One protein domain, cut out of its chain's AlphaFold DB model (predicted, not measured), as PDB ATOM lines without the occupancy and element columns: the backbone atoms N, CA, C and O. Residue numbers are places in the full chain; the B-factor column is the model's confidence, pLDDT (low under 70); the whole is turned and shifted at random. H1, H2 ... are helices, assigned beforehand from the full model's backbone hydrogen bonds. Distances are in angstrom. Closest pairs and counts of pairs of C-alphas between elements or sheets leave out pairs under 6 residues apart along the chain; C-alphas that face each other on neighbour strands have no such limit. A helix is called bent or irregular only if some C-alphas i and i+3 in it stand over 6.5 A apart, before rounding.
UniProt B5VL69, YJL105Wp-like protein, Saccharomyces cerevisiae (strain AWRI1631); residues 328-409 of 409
ATOM      1  N   ARG A 328     234.007 228.762 347.686       86.00
ATOM      2  CA  ARG A 328     233.753 229.793 348.701       86.00
ATOM      3  C   ARG A 328     232.365 229.682 349.320       86.00
ATOM      4  O   ARG A 328     232.069 230.439 350.237       86.00
ATOM      5  N   ASN A 329     231.495 228.828 348.785       88.88
ATOM      6  CA  ASN A 329     230.134 228.708 349.275       88.88
ATOM      7  C   ASN A 329     230.139 228.040 350.668       88.88
ATOM      8  O   ASN A 329     230.694 226.951 350.806       88.88
ATOM      9  N   PRO A 330     229.497 228.632 351.690       89.56
ATOM     10  CA  PRO A 330     229.447 228.066 353.041       89.56
ATOM     11  C   PRO A 330     228.736 226.706 353.134       89.56
ATOM     12  O   PRO A 330     228.774 226.066 354.180       89.56
ATOM     13  N   ILE A 331     228.112 226.220 352.056       91.00
ATOM     14  CA  ILE A 331     227.390 224.945 352.049       91.00
ATOM     15  C   ILE A 331     228.317 223.759 352.309       91.00
ATOM     16  O   ILE A 331     227.866 222.745 352.836       91.00
ATOM     17  N   TRP A 332     229.611 223.895 352.008       90.25
ATOM     18  CA  TRP A 332     230.615 222.880 352.316       90.25
ATOM     19  C   TRP A 332     230.681 222.557 353.810       90.25
ATOM     20  O   TRP A 332     230.901 221.403 354.163       90.25
ATOM     21  N   GLU A 333     230.411 223.531 354.685       89.44
ATOM     22  CA  GLU A 333     230.374 223.306 356.136       89.44
ATOM     23  C   GLU A 333     229.198 222.399 356.548       89.44
ATOM     24  O   GLU A 333     229.286 221.634 357.507       89.44
ATOM     25  N   ILE A 334     228.104 222.448 355.781       89.00
ATOM     26  CA  ILE A 334     226.911 221.619 355.995       89.00
ATOM     27  C   ILE A 334     227.082 220.239 355.350       89.00
ATOM     28  O   ILE A 334     226.738 219.228 355.957       89.00
ATOM     29  N   ILE A 335     227.611 220.184 354.122       88.38
ATOM     30  CA  ILE A 335     227.837 218.931 353.380       88.38
ATOM     31  C   ILE A 335     228.830 218.036 354.128       88.38
ATOM     32  O   ILE A 335     228.580 216.842 354.274       88.38
ATOM     33  N   ASN A 336     229.913 218.615 354.649       85.81
ATOM     34  CA  ASN A 336     230.948 217.877 355.374       85.81
ATOM     35  C   ASN A 336     230.578 217.591 356.838       85.81
ATOM     36  O   ASN A 336     231.394 217.024 357.562       85.81
ATOM     37  N   ALA A 337     229.385 218.008 357.280       81.12
ATOM     38  CA  ALA A 337     228.936 217.925 358.668       81.12
ATOM     39  C   ALA A 337     229.938 218.529 359.678       81.12
ATOM     40  O   ALA A 337     230.044 218.061 360.810       81.12
ATOM     41  N   SER A 338     230.689 219.563 359.276       75.00
ATOM     42  CA  SER A 338     231.627 220.260 360.166       75.00
ATOM     43  C   SER A 338     230.917 221.256 361.077       75.00
ATOM     44  O   SER A 338     231.395 221.520 362.181       75.00
ATOM     45  N   LYS A 339     229.790 221.816 360.624       80.94
ATOM     46  CA  LYS A 339     228.969 222.765 361.381       80.94
ATOM     47  C   LYS A 339     227.490 222.532 361.126       80.94
ATOM     48  O   LYS A 339     227.074 222.272 359.999       80.94
ATOM     49  N   ASP A 340     226.691 222.746 362.163       83.31
ATOM     50  CA  ASP A 340     225.247 222.878 362.012       83.31
ATOM     51  C   ASP A 340     224.895 224.261 361.466       83.31
ATOM     52  O   ASP A 340     225.591 225.250 361.717       83.31
ATOM     53  N   LEU A 341     223.772 224.351 360.756       81.56
ATOM     54  CA  LEU A 341     223.311 225.595 360.141       81.56
ATOM     55  C   LEU A 341     223.126 226.723 361.171       81.56
ATOM     56  O   LEU A 341     223.485 227.867 360.897       81.56
ATOM     57  N   ASP A 342     222.670 226.392 362.380       82.38
ATOM     58  CA  ASP A 342     222.534 227.320 363.511       82.38
ATOM     59  C   ASP A 342     223.864 227.884 364.021       82.38
ATOM     60  O   ASP A 342     223.908 228.993 364.554       82.38
ATOM     61  N   SER A 343     224.958 227.151 363.830       87.25
ATOM     62  CA  SER A 343     226.292 227.548 364.290       87.25
ATOM     63  C   SER A 343     227.045 228.428 363.288       87.25
ATOM     64  O   SER A 343     228.094 228.984 363.619       87.25
ATOM     65  N   LEU A 344     226.524 228.575 362.065       84.38
ATOM     66  CA  LEU A 344     227.142 229.433 361.061       84.38
ATOM     67  C   LEU A 344     227.037 230.921 361.447       84.38
ATOM     68  O   LEU A 344     226.044 231.343 362.048       84.38
ATOM     69  N   PRO A 345     228.024 231.749 361.064       83.38
ATOM     70  CA  PRO A 345     227.895 233.197 361.153       83.38
ATOM     71  C   PRO A 345     226.652 233.683 360.397       83.38
ATOM     72  O   PRO A 345     226.374 233.210 359.295       83.38
ATOM     73  N   ASP A 346     225.940 234.674 360.938       78.00
ATOM     74  CA  ASP A 346     224.756 235.258 360.286       78.00
ATOM     75  C   ASP A 346     224.973 235.629 358.810       78.00
ATOM     76  O   ASP A 346     224.111 235.307 357.990       78.00
ATOM     77  N   PRO A 347     226.109 236.235 358.405       78.56
ATOM     78  CA  PRO A 347     226.311 236.562 357.004       78.56
ATOM     79  C   PRO A 347     226.375 235.327 356.084       78.56
ATOM     80  O   PRO A 347     225.887 235.398 354.953       78.56
ATOM     81  N   ASP A 348     226.896 234.200 356.577       82.94
ATOM     82  CA  ASP A 348     226.951 232.924 355.855       82.94
ATOM     83  C   ASP A 348     225.590 232.225 355.857       82.94
ATOM     84  O   ASP A 348     225.157 231.731 354.817       82.94
ATOM     85  N   LYS A 349     224.867 232.245 356.987       80.94
ATOM     86  CA  LYS A 349     223.481 231.750 357.076       80.94
ATOM     87  C   LYS A 349     222.599 232.440 356.063       80.94
ATOM     88  O   LYS A 349     221.930 231.767 355.274       80.94
ATOM     89  N   PHE A 350     222.647 233.777 356.059       79.62
ATOM     90  CA  PHE A 350     221.965 234.557 355.054       79.62
ATOM     91  C   PHE A 350     222.472 234.092 353.706       79.62
ATOM     92  O   PHE A 350     221.664 233.487 353.037       79.62
ATOM     93  N   TRP A 351     223.756 234.161 353.342       81.31
ATOM     94  CA  TRP A 351     224.242 233.697 352.027       81.31
ATOM     95  C   TRP A 351     223.958 232.218 351.641       81.31
ATOM     96  O   TRP A 351     223.938 231.885 350.457       81.31
ATOM     97  N   LEU A 352     223.551 231.336 352.548       86.12
ATOM     98  CA  LEU A 352     222.950 230.054 352.161       86.12
ATOM     99  C   LEU A 352     221.468 230.156 351.807       86.12
ATOM    100  O   LEU A 352     221.055 229.697 350.742       86.12
ATOM    101  N   MET A 353     220.661 230.779 352.663       84.38
ATOM    102  CA  MET A 353     219.193 230.742 352.578       84.38
ATOM    103  C   MET A 353     218.619 231.173 351.220       84.38
ATOM    104  O   MET A 353     217.735 230.535 350.661       84.38
ATOM    105  N   GLY A 354     219.109 232.266 350.672       82.12
ATOM    106  CA  GLY A 354     218.736 232.837 349.382       82.12
ATOM    107  C   GLY A 354     219.523 232.318 348.178       82.12
ATOM    108  O   GLY A 354     218.959 232.355 347.090       82.12
ATOM    109  N   SER A 355     220.734 231.764 348.330       87.81
ATOM    110  CA  SER A 355     221.359 230.927 347.297       87.81
ATOM    111  C   SER A 355     220.431 229.747 347.032       87.81
ATOM    112  O   SER A 355     219.979 229.546 345.908       87.81
ATOM    113  N   ILE A 356     220.018 229.062 348.102       90.31
ATOM    114  CA  ILE A 356     219.061 227.957 348.061       90.31
ATOM    115  C   ILE A 356     217.685 228.416 347.568       90.31
ATOM    116  O   ILE A 356     217.132 227.779 346.679       90.31
ATOM    117  N   LYS A 357     217.152 229.555 348.031       85.19
ATOM    118  CA  LYS A 357     215.899 230.124 347.494       85.19
ATOM    119  C   LYS A 357     215.973 230.360 345.984       85.19
ATOM    120  O   LYS A 357     215.031 230.044 345.262       85.19
ATOM    121  N   THR A 358     217.086 230.915 345.506       86.06
ATOM    122  CA  THR A 358     217.307 231.201 344.081       86.06
ATOM    123  C   THR A 358     217.408 229.903 343.288       86.06
ATOM    124  O   THR A 358     216.787 229.780 342.237       86.06
ATOM    125  N   ILE A 359     218.130 228.908 343.806       89.25
ATOM    126  CA  ILE A 359     218.241 227.582 343.194       89.25
ATOM    127  C   ILE A 359     216.866 226.925 343.088       89.25
ATOM    128  O   ILE A 359     216.458 226.591 341.984       89.25
ATOM    129  N   LEU A 360     216.120 226.838 344.191       87.75
ATOM    130  CA  LEU A 360     214.807 226.183 344.258       87.75
ATOM    131  C   LEU A 360     213.704 226.905 343.472       87.75
ATOM    132  O   LEU A 360     212.646 226.334 343.223       87.75
ATOM    133  N   THR A 361     213.940 228.155 343.066       84.06
ATOM    134  CA  THR A 361     213.072 228.862 342.112       84.06
ATOM    135  C   THR A 361     213.295 228.370 340.675       84.06
ATOM    136  O   THR A 361     212.387 228.458 339.857       84.06
ATOM    137  N   ASN A 362     214.490 227.852 340.361       80.94
ATOM    138  CA  ASN A 362     214.884 227.421 339.017       80.94
ATOM    139  C   ASN A 362     214.908 225.895 338.835       80.94
ATOM    140  O   ASN A 362     214.693 225.425 337.723       80.94
ATOM    141  N   CYS A 363     215.245 225.131 339.877       85.31
ATOM    142  CA  CYS A 363     215.335 223.672 339.837       85.31
ATOM    143  C   CYS A 363     215.366 223.064 341.245       85.31
ATOM    144  O   CYS A 363     215.898 223.665 342.182       85.31
ATOM    145  N   ASP A 364     214.915 221.818 341.371       87.81
ATOM    146  CA  ASP A 364     215.054 221.046 342.608       87.81
ATOM    147  C   ASP A 364     216.277 220.109 342.586       87.81
ATOM    148  O   ASP A 364     216.781 219.720 341.527       87.81
ATOM    149  N   CYS A 365     216.688 219.636 343.764       91.50
ATOM    150  CA  CYS A 365     217.635 218.525 343.900       91.50
ATOM    151  C   CYS A 365     216.999 217.181 343.492       91.50
ATOM    152  O   CYS A 365     215.854 216.900 343.857       91.50
ATOM    153  N   ALA A 366     217.739 216.335 342.772       91.06
ATOM    154  CA  ALA A 366     217.283 215.021 342.308       91.06
ATOM    155  C   ALA A 366     217.067 214.004 343.444       91.06
ATOM    156  O   ALA A 366     216.370 213.018 343.244       91.06
ATOM    157  N   CYS A 367     217.575 214.261 344.659       85.06
ATOM    158  CA  CYS A 367     217.303 213.421 345.836       85.06
ATOM    159  C   CYS A 367     215.797 213.270 346.156       85.06
ATOM    160  O   CYS A 367     215.415 212.395 346.934       85.06
ATOM    161  N   GLY A 368     214.941 214.145 345.611       64.44
ATOM    162  CA  GLY A 368     213.506 214.165 345.891       64.44
ATOM    163  C   GLY A 368     213.187 214.418 347.373       64.44
ATOM    164  O   GLY A 368     214.026 214.899 348.137       64.44
ATOM    165  N   TYR A 369     211.966 214.068 347.790       52.28
ATOM    166  CA  TYR A 369     211.535 214.099 349.200       52.28
ATOM    167  C   TYR A 369     212.119 212.951 350.044       52.28
ATOM    168  O   TYR A 369     212.008 212.974 351.266       52.28
ATOM    169  N   LEU A 370     212.729 211.952 349.399       53.09
ATOM    170  CA  LEU A 370     213.311 210.767 350.042       53.09
ATOM    171  C   LEU A 370     214.701 211.038 350.630       53.09
ATOM    172  O   LEU A 370     215.152 210.315 351.517       53.09
ATOM    173  N   GLY A 371     215.374 212.100 350.178       59.25
ATOM    174  CA  GLY A 371     216.643 212.552 350.735       59.25
ATOM    175  C   GLY A 371     216.463 213.197 352.107       59.25
ATOM    176  O   GLY A 371     216.619 214.411 352.234       59.25
ATOM    177  N   HIS A 372     216.187 212.403 353.147       59.84
ATOM    178  CA  HIS A 372     216.106 212.877 354.538       59.84
ATOM    179  C   HIS A 372     217.371 213.638 354.977       59.84
ATOM    180  O   HIS A 372     217.319 214.477 355.875       59.84
ATOM    181  N   ASN A 373     218.498 213.401 354.299       77.19
ATOM    182  CA  ASN A 373     219.771 214.059 354.555       77.19
ATOM    183  C   ASN A 373     220.201 215.111 353.525       77.19
ATOM    184  O   ASN A 373     221.302 215.634 353.659       77.19
ATOM    185  N   CYS A 374     219.353 215.486 352.562       89.06
ATOM    186  CA  CYS A 374     219.704 216.479 351.544       89.06
ATOM    187  C   CYS A 374     220.002 217.861 352.175       89.06
ATOM    188  O   CYS A 374     219.086 218.483 352.726       89.06
ATOM    189  N   PRO A 375     221.238 218.393 352.061       90.00
ATOM    190  CA  PRO A 375     221.601 219.699 352.618       90.00
ATOM    191  C   PRO A 375     220.732 220.847 352.094       90.00
ATOM    192  O   PRO A 375     220.350 221.731 352.855       90.00
ATOM    193  N   ILE A 376     220.346 220.803 350.814       91.12
ATOM    194  CA  ILE A 376     219.464 221.803 350.194       91.12
ATOM    195  C   ILE A 376     218.095 221.816 350.881       91.12
ATOM    196  O   ILE A 376     217.598 222.884 351.236       91.12
ATOM    197  N   THR A 377     217.501 220.643 351.116       88.56
ATOM    198  CA  THR A 377     216.213 220.520 351.816       88.56
ATOM    199  C   THR A 377     216.326 220.958 353.278       88.56
ATOM    200  O   THR A 377     215.450 221.669 353.764       88.56
ATOM    201  N   LYS A 378     217.424 220.614 353.968       88.88
ATOM    202  CA  LYS A 378     217.689 221.073 355.345       88.88
ATOM    203  C   LYS A 378     217.739 222.602 355.429       88.88
ATOM    204  O   LYS A 378     217.039 223.191 356.249       88.88
ATOM    205  N   ILE A 379     218.495 223.248 354.538       89.56
ATOM    206  CA  ILE A 379     218.609 224.714 354.493       89.56
ATOM    207  C   ILE A 379     217.280 225.366 354.095       89.56
ATOM    208  O   ILE A 379     216.927 226.414 354.634       89.56
ATOM    209  N   LYS A 380     216.517 224.754 353.181       89.31
ATOM    210  CA  LYS A 380     215.174 225.221 352.814       89.31
ATOM    211  C   LYS A 380     214.246 225.253 354.029       89.31
ATOM    212  O   LYS A 380     213.671 226.300 354.311       89.31
ATOM    213  N   ASN A 381     214.142 224.139 354.754       88.88
ATOM    214  CA  ASN A 381     213.271 224.024 355.924       88.88
ATOM    215  C   ASN A 381     213.676 225.023 357.016       88.88
ATOM    216  O   ASN A 381     212.823 225.721 357.561       88.88
ATOM    217  N   PHE A 382     214.982 225.154 357.265       87.06
ATOM    218  CA  PHE A 382     215.517 226.160 358.178       87.06
ATOM    219  C   PHE A 382     215.148 227.587 357.754       87.06
ATOM    220  O   PHE A 382     214.719 228.389 358.575       87.06
ATOM    221  N   SER A 383     215.276 227.904 356.463       85.25
ATOM    222  CA  SER A 383     214.933 229.219 355.921       85.25
ATOM    223  C   SER A 383     213.448 229.545 356.113       85.25
ATOM    224  O   SER A 383     213.100 230.649 356.526       85.25
ATOM    225  N   GLU A 384     212.563 228.578 355.861       85.81
ATOM    226  CA  GLU A 384     211.116 228.727 356.056       85.81
ATOM    227  C   GLU A 384     210.746 228.914 357.536       85.81
ATOM    228  O   GLU A 384     209.924 229.773 357.867       85.81
ATOM    229  N   GLU A 385     211.379 228.159 358.436       86.00
ATOM    230  CA  GLU A 385     211.195 228.300 359.881       86.00
ATOM    231  C   GLU A 385     211.708 229.647 360.400       86.00
ATOM    232  O   GLU A 385     210.987 230.341 361.121       86.00
ATOM    233  N   PHE A 386     212.905 230.057 359.978       80.25
ATOM    234  CA  PHE A 386     213.491 231.345 360.330       80.25
ATOM    235  C   PHE A 386     212.557 232.499 359.941       80.25
ATOM    236  O   PHE A 386     212.232 233.342 360.773       80.25
ATOM    237  N   MET A 387     212.047 232.490 358.705       73.88
ATOM    238  CA  MET A 387     211.135 233.519 358.185       73.88
ATOM    239  C   MET A 387     209.795 233.557 358.932       73.88
ATOM    240  O   MET A 387     209.245 234.632 359.184       73.88
ATOM    241  N   ARG A 388     209.260 232.388 359.311       78.31
ATOM    242  CA  ARG A 388     208.032 232.290 360.111       78.31
ATOM    243  C   ARG A 388     208.224 232.884 361.507       78.31
ATOM    244  O   ARG A 388     207.327 233.568 361.997       78.31
ATOM    245  N   ASN A 389     209.383 232.649 362.120       75.81
ATOM    246  CA  ASN A 389     209.690 233.107 363.472       75.81
ATOM    247  C   ASN A 389     209.993 234.613 363.527       75.81
ATOM    248  O   ASN A 389     209.584 235.280 364.477       75.81
ATOM    249  N   THR A 390     210.649 235.174 362.507       65.81
ATOM    250  CA  THR A 390     211.020 236.599 362.480       65.81
ATOM    251  C   THR A 390     209.923 237.520 361.940       65.81
ATOM    252  O   THR A 390     210.012 238.732 362.122       65.81
ATOM    253  N   LYS A 391     208.872 236.985 361.291       55.81
ATOM    254  CA  LYS A 391     207.863 237.756 360.524       55.81
ATOM    255  C   LYS A 391     208.476 238.678 359.456       55.81
ATOM    256  O   LYS A 391     207.802 239.574 358.945       55.81
ATOM    257  N   GLU A 392     209.739 238.472 359.097       53.69
ATOM    258  CA  GLU A 392     210.431 239.273 358.098       53.69
ATOM    259  C   GLU A 392     210.202 238.686 356.705       53.69
ATOM    260  O   GLU A 392     210.526 237.539 356.421       53.69
ATOM    261  N   SER A 393     209.690 239.502 355.784       48.19
ATOM    262  CA  SER A 393     209.748 239.200 354.355       48.19
ATOM    263  C   SER A 393     211.131 239.606 353.832       48.19
ATOM    264  O   SER A 393     211.315 240.724 353.339       48.19
ATOM    265  N   LEU A 394     212.119 238.712 353.912       51.59
ATOM    266  CA  LEU A 394     213.410 238.898 353.244       51.59
ATOM    267  C   LEU A 394     213.219 238.946 351.716       51.59
ATOM    268  O   LEU A 394     213.147 237.933 351.011       51.59
ATOM    269  N   SER A 395     213.131 240.172 351.200       49.81
ATOM    270  CA  SER A 395     213.258 240.486 349.779       49.81
ATOM    271  C   SER A 395     214.638 240.052 349.276       49.81
ATOM    272  O   SER A 395     215.640 240.222 349.976       49.81
ATOM    273  N   ASN A 396     214.717 239.570 348.030       45.62
ATOM    274  CA  ASN A 396     215.980 239.225 347.357       45.62
ATOM    275  C   ASN A 396     217.012 240.386 347.395       45.62
ATOM    276  O   ASN A 396     218.213 240.157 347.285       45.62
ATOM    277  N   LYS A 397     216.563 241.633 347.625       41.50
ATOM    278  CA  LYS A 397     217.398 242.835 347.803       41.50
ATOM    279  C   LYS A 397     218.183 242.854 349.124       41.50
ATOM    280  O   LYS A 397     219.324 243.303 349.131       41.50
ATOM    281  N   SER A 398     217.606 242.356 350.224       47.44
ATOM    282  CA  SER A 398     218.310 242.216 351.517       47.44
ATOM    283  C   SER A 398     219.452 241.208 351.384       47.44
ATOM    284  O   SER A 398     220.597 241.475 351.738       47.44
ATOM    285  N   TYR A 399     219.145 240.105 350.707       50.25
ATOM    286  CA  TYR A 399     220.062 239.022 350.416       50.25
ATOM    287  C   TYR A 399     221.321 239.458 349.662       50.25
ATOM    288  O   TYR A 399     222.454 239.236 350.089       50.25
ATOM    289  N   PHE A 400     221.101 240.139 348.538       44.22
ATOM    290  CA  PHE A 400     222.165 240.607 347.665       44.22
ATOM    291  C   PHE A 400     223.007 241.699 348.330       44.22
ATOM    292  O   PHE A 400     224.225 241.710 348.181       44.22
ATOM    293  N   ASN A 401     222.387 242.591 349.111       46.91
ATOM    294  CA  ASN A 401     223.113 243.630 349.840       46.91
ATOM    295  C   ASN A 401     224.042 243.034 350.904       46.91
ATOM    296  O   ASN A 401     225.183 243.476 350.997       46.91
ATOM    297  N   THR A 402     223.616 242.000 351.634       47.12
ATOM    298  CA  THR A 402     224.470 241.294 352.603       47.12
ATOM    299  C   THR A 402     225.655 240.611 351.908       47.12
ATOM    300  O   THR A 402     226.802 240.842 352.287       47.12
ATOM    301  N   ILE A 403     225.421 239.891 350.803       44.44
ATOM    302  CA  ILE A 403     226.490 239.268 349.993       44.44
ATOM    303  C   ILE A 403     227.469 240.314 349.437       44.44
ATOM    304  O   ILE A 403     228.683 240.106 349.420       44.44
ATOM    305  N   MET A 404     226.963 241.461 348.978       40.91
ATOM    306  CA  MET A 404     227.790 242.536 348.422       40.91
ATOM    307  C   MET A 404     228.550 243.321 349.496       40.91
ATOM    308  O   MET A 404     229.645 243.810 349.219       40.91
ATOM    309  N   HIS A 405     228.014 243.424 350.714       41.16
ATOM    310  CA  HIS A 405     228.701 244.042 351.848       41.16
ATOM    311  C   HIS A 405     229.822 243.155 352.411       41.16
ATOM    312  O   HIS A 405     230.887 243.691 352.711       41.16
ATOM    313  N   ASN A 406     229.643 241.830 352.455       37.22
ATOM    314  CA  ASN A 406     230.658 240.880 352.950       37.22
ATOM    315  C   ASN A 406     231.797 240.602 351.962       37.22
ATOM    316  O   ASN A 406     232.765 239.933 352.294       37.22
ATOM    317  N   CYS A 407     231.675 241.088 350.728       33.53
ATOM    318  CA  CYS A 407     232.705 240.956 349.697       33.53
ATOM    319  C   CYS A 407     233.515 242.242 349.494       33.53
ATOM    320  O   CYS A 407     234.171 242.401 348.461       33.53
ATOM    321  N   LYS A 408     233.449 243.177 350.447       26.98
ATOM    322  CA  LYS A 408     234.416 244.271 350.532       26.98
ATOM    323  C   LYS A 408     235.693 243.744 351.209       26.98
ATOM    324  O   LYS A 408     235.566 242.943 352.129       26.98
ATOM    325  N   PRO A 409     236.882 244.126 350.712       31.39
ATOM    326  CA  PRO A 409     238.168 243.651 351.226       31.39
ATOM    327  C   PRO A 409     238.424 244.030 352.686       31.39
ATOM    328  O   PRO A 409     237.884 245.074 353.125       31.39
TER     329      PRO A 409
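AT A GLANCE: This is residues 328 to 409 of the 409 residues of the protein "YJL105Wp-like protein" of Saccharomyces cerevisiae (strain AWRI1631) (UniProt B5VL69). The longest helix, H2, runs through the middle, with H3 crossing it on one side and H4 packed on another side of its first half; the five-residue H1 lies near the first residue of H3. A loop of residues 363 to 374 reaches away to one end of the longest span, with the last residues after H4 at the other end, and residues 387 to 393 stick out from the body. The printed part has 82 residues with four named helices, in the order H1, H2, H3, H4, and no named strand, and its class is all helix. It is compact, with a radius of gyration of the C-alphas of 12.8 A and spans of 38 by 27 by 25 A.

IN THESE COORDINATES: H2, residues 346 to 362, is 24.7 A long, from C-alpha 346 at (224.756, 235.258, 360.286) to C-alpha 362 at (214.884, 227.421, 339.017). It is neither bent nor irregular, but only just: C-alphas 351 and 354 are 6.2 A apart. H3, residues 375 to 390, measures 22.2 A. H4, residues 396 to 405, measures 14.3 A and ends with C-alpha 405 at (228.701, 244.042, 351.848). H1, residues 331 to 335, measures 6.2 A and begins with C-alpha 331 at (227.390, 224.945, 352.049).

HOW THE PARTS SIT: H2 touches H3 with its residues 352 to 357 alone, and the closest C-alphas, those of Met 353 and Ser 383, are 5.6 A apart. H2 and H3 run opposite ways at a steep tilt of 68 degrees, only just short of about perpendicular. H2 touches H4 with its residues 347 to 354 alone, and the closest C-alphas, those of Trp 351 and Ile 403, are 6.3 A apart. H2 and H4 run opposite ways at a steep tilt of 45 degrees. H1 and H2 are close but not clearly touching, with the C-alphas of Ile 331 and Leu 352 closest at 6.8 A. H1 and H3 only just touch, with 3 pairs of C-alphas within 8 A; H3 does so with residue 375 alone, and the closest C-alphas, those of Ile 335 and Pro 375, are 6.3 A apart. H4 is apart from H1 and from H3. In H1, H3 and H4 every O i to N i+4 pair is within hydrogen-bond range; in H2, 10 of 13 are.

THE WHOLE: The two C-alphas farthest apart, those of Leu 370 and Pro 409, are 41.2 A from each other. The printed part has no cut and ends at residue 409, the chain's last residue. The link from H2 to H3 is long, with 12 residues, the link from H1 to H2 is short, and the link from H3 to H4 is tight. Residues 387 to 393, of which 387 to 390 belong to H3, stand free. The mean pLDDT of the printed part is 73.7; residues 368 to 372 and 390 to 409 are under 70, and H4 has a mean of 45.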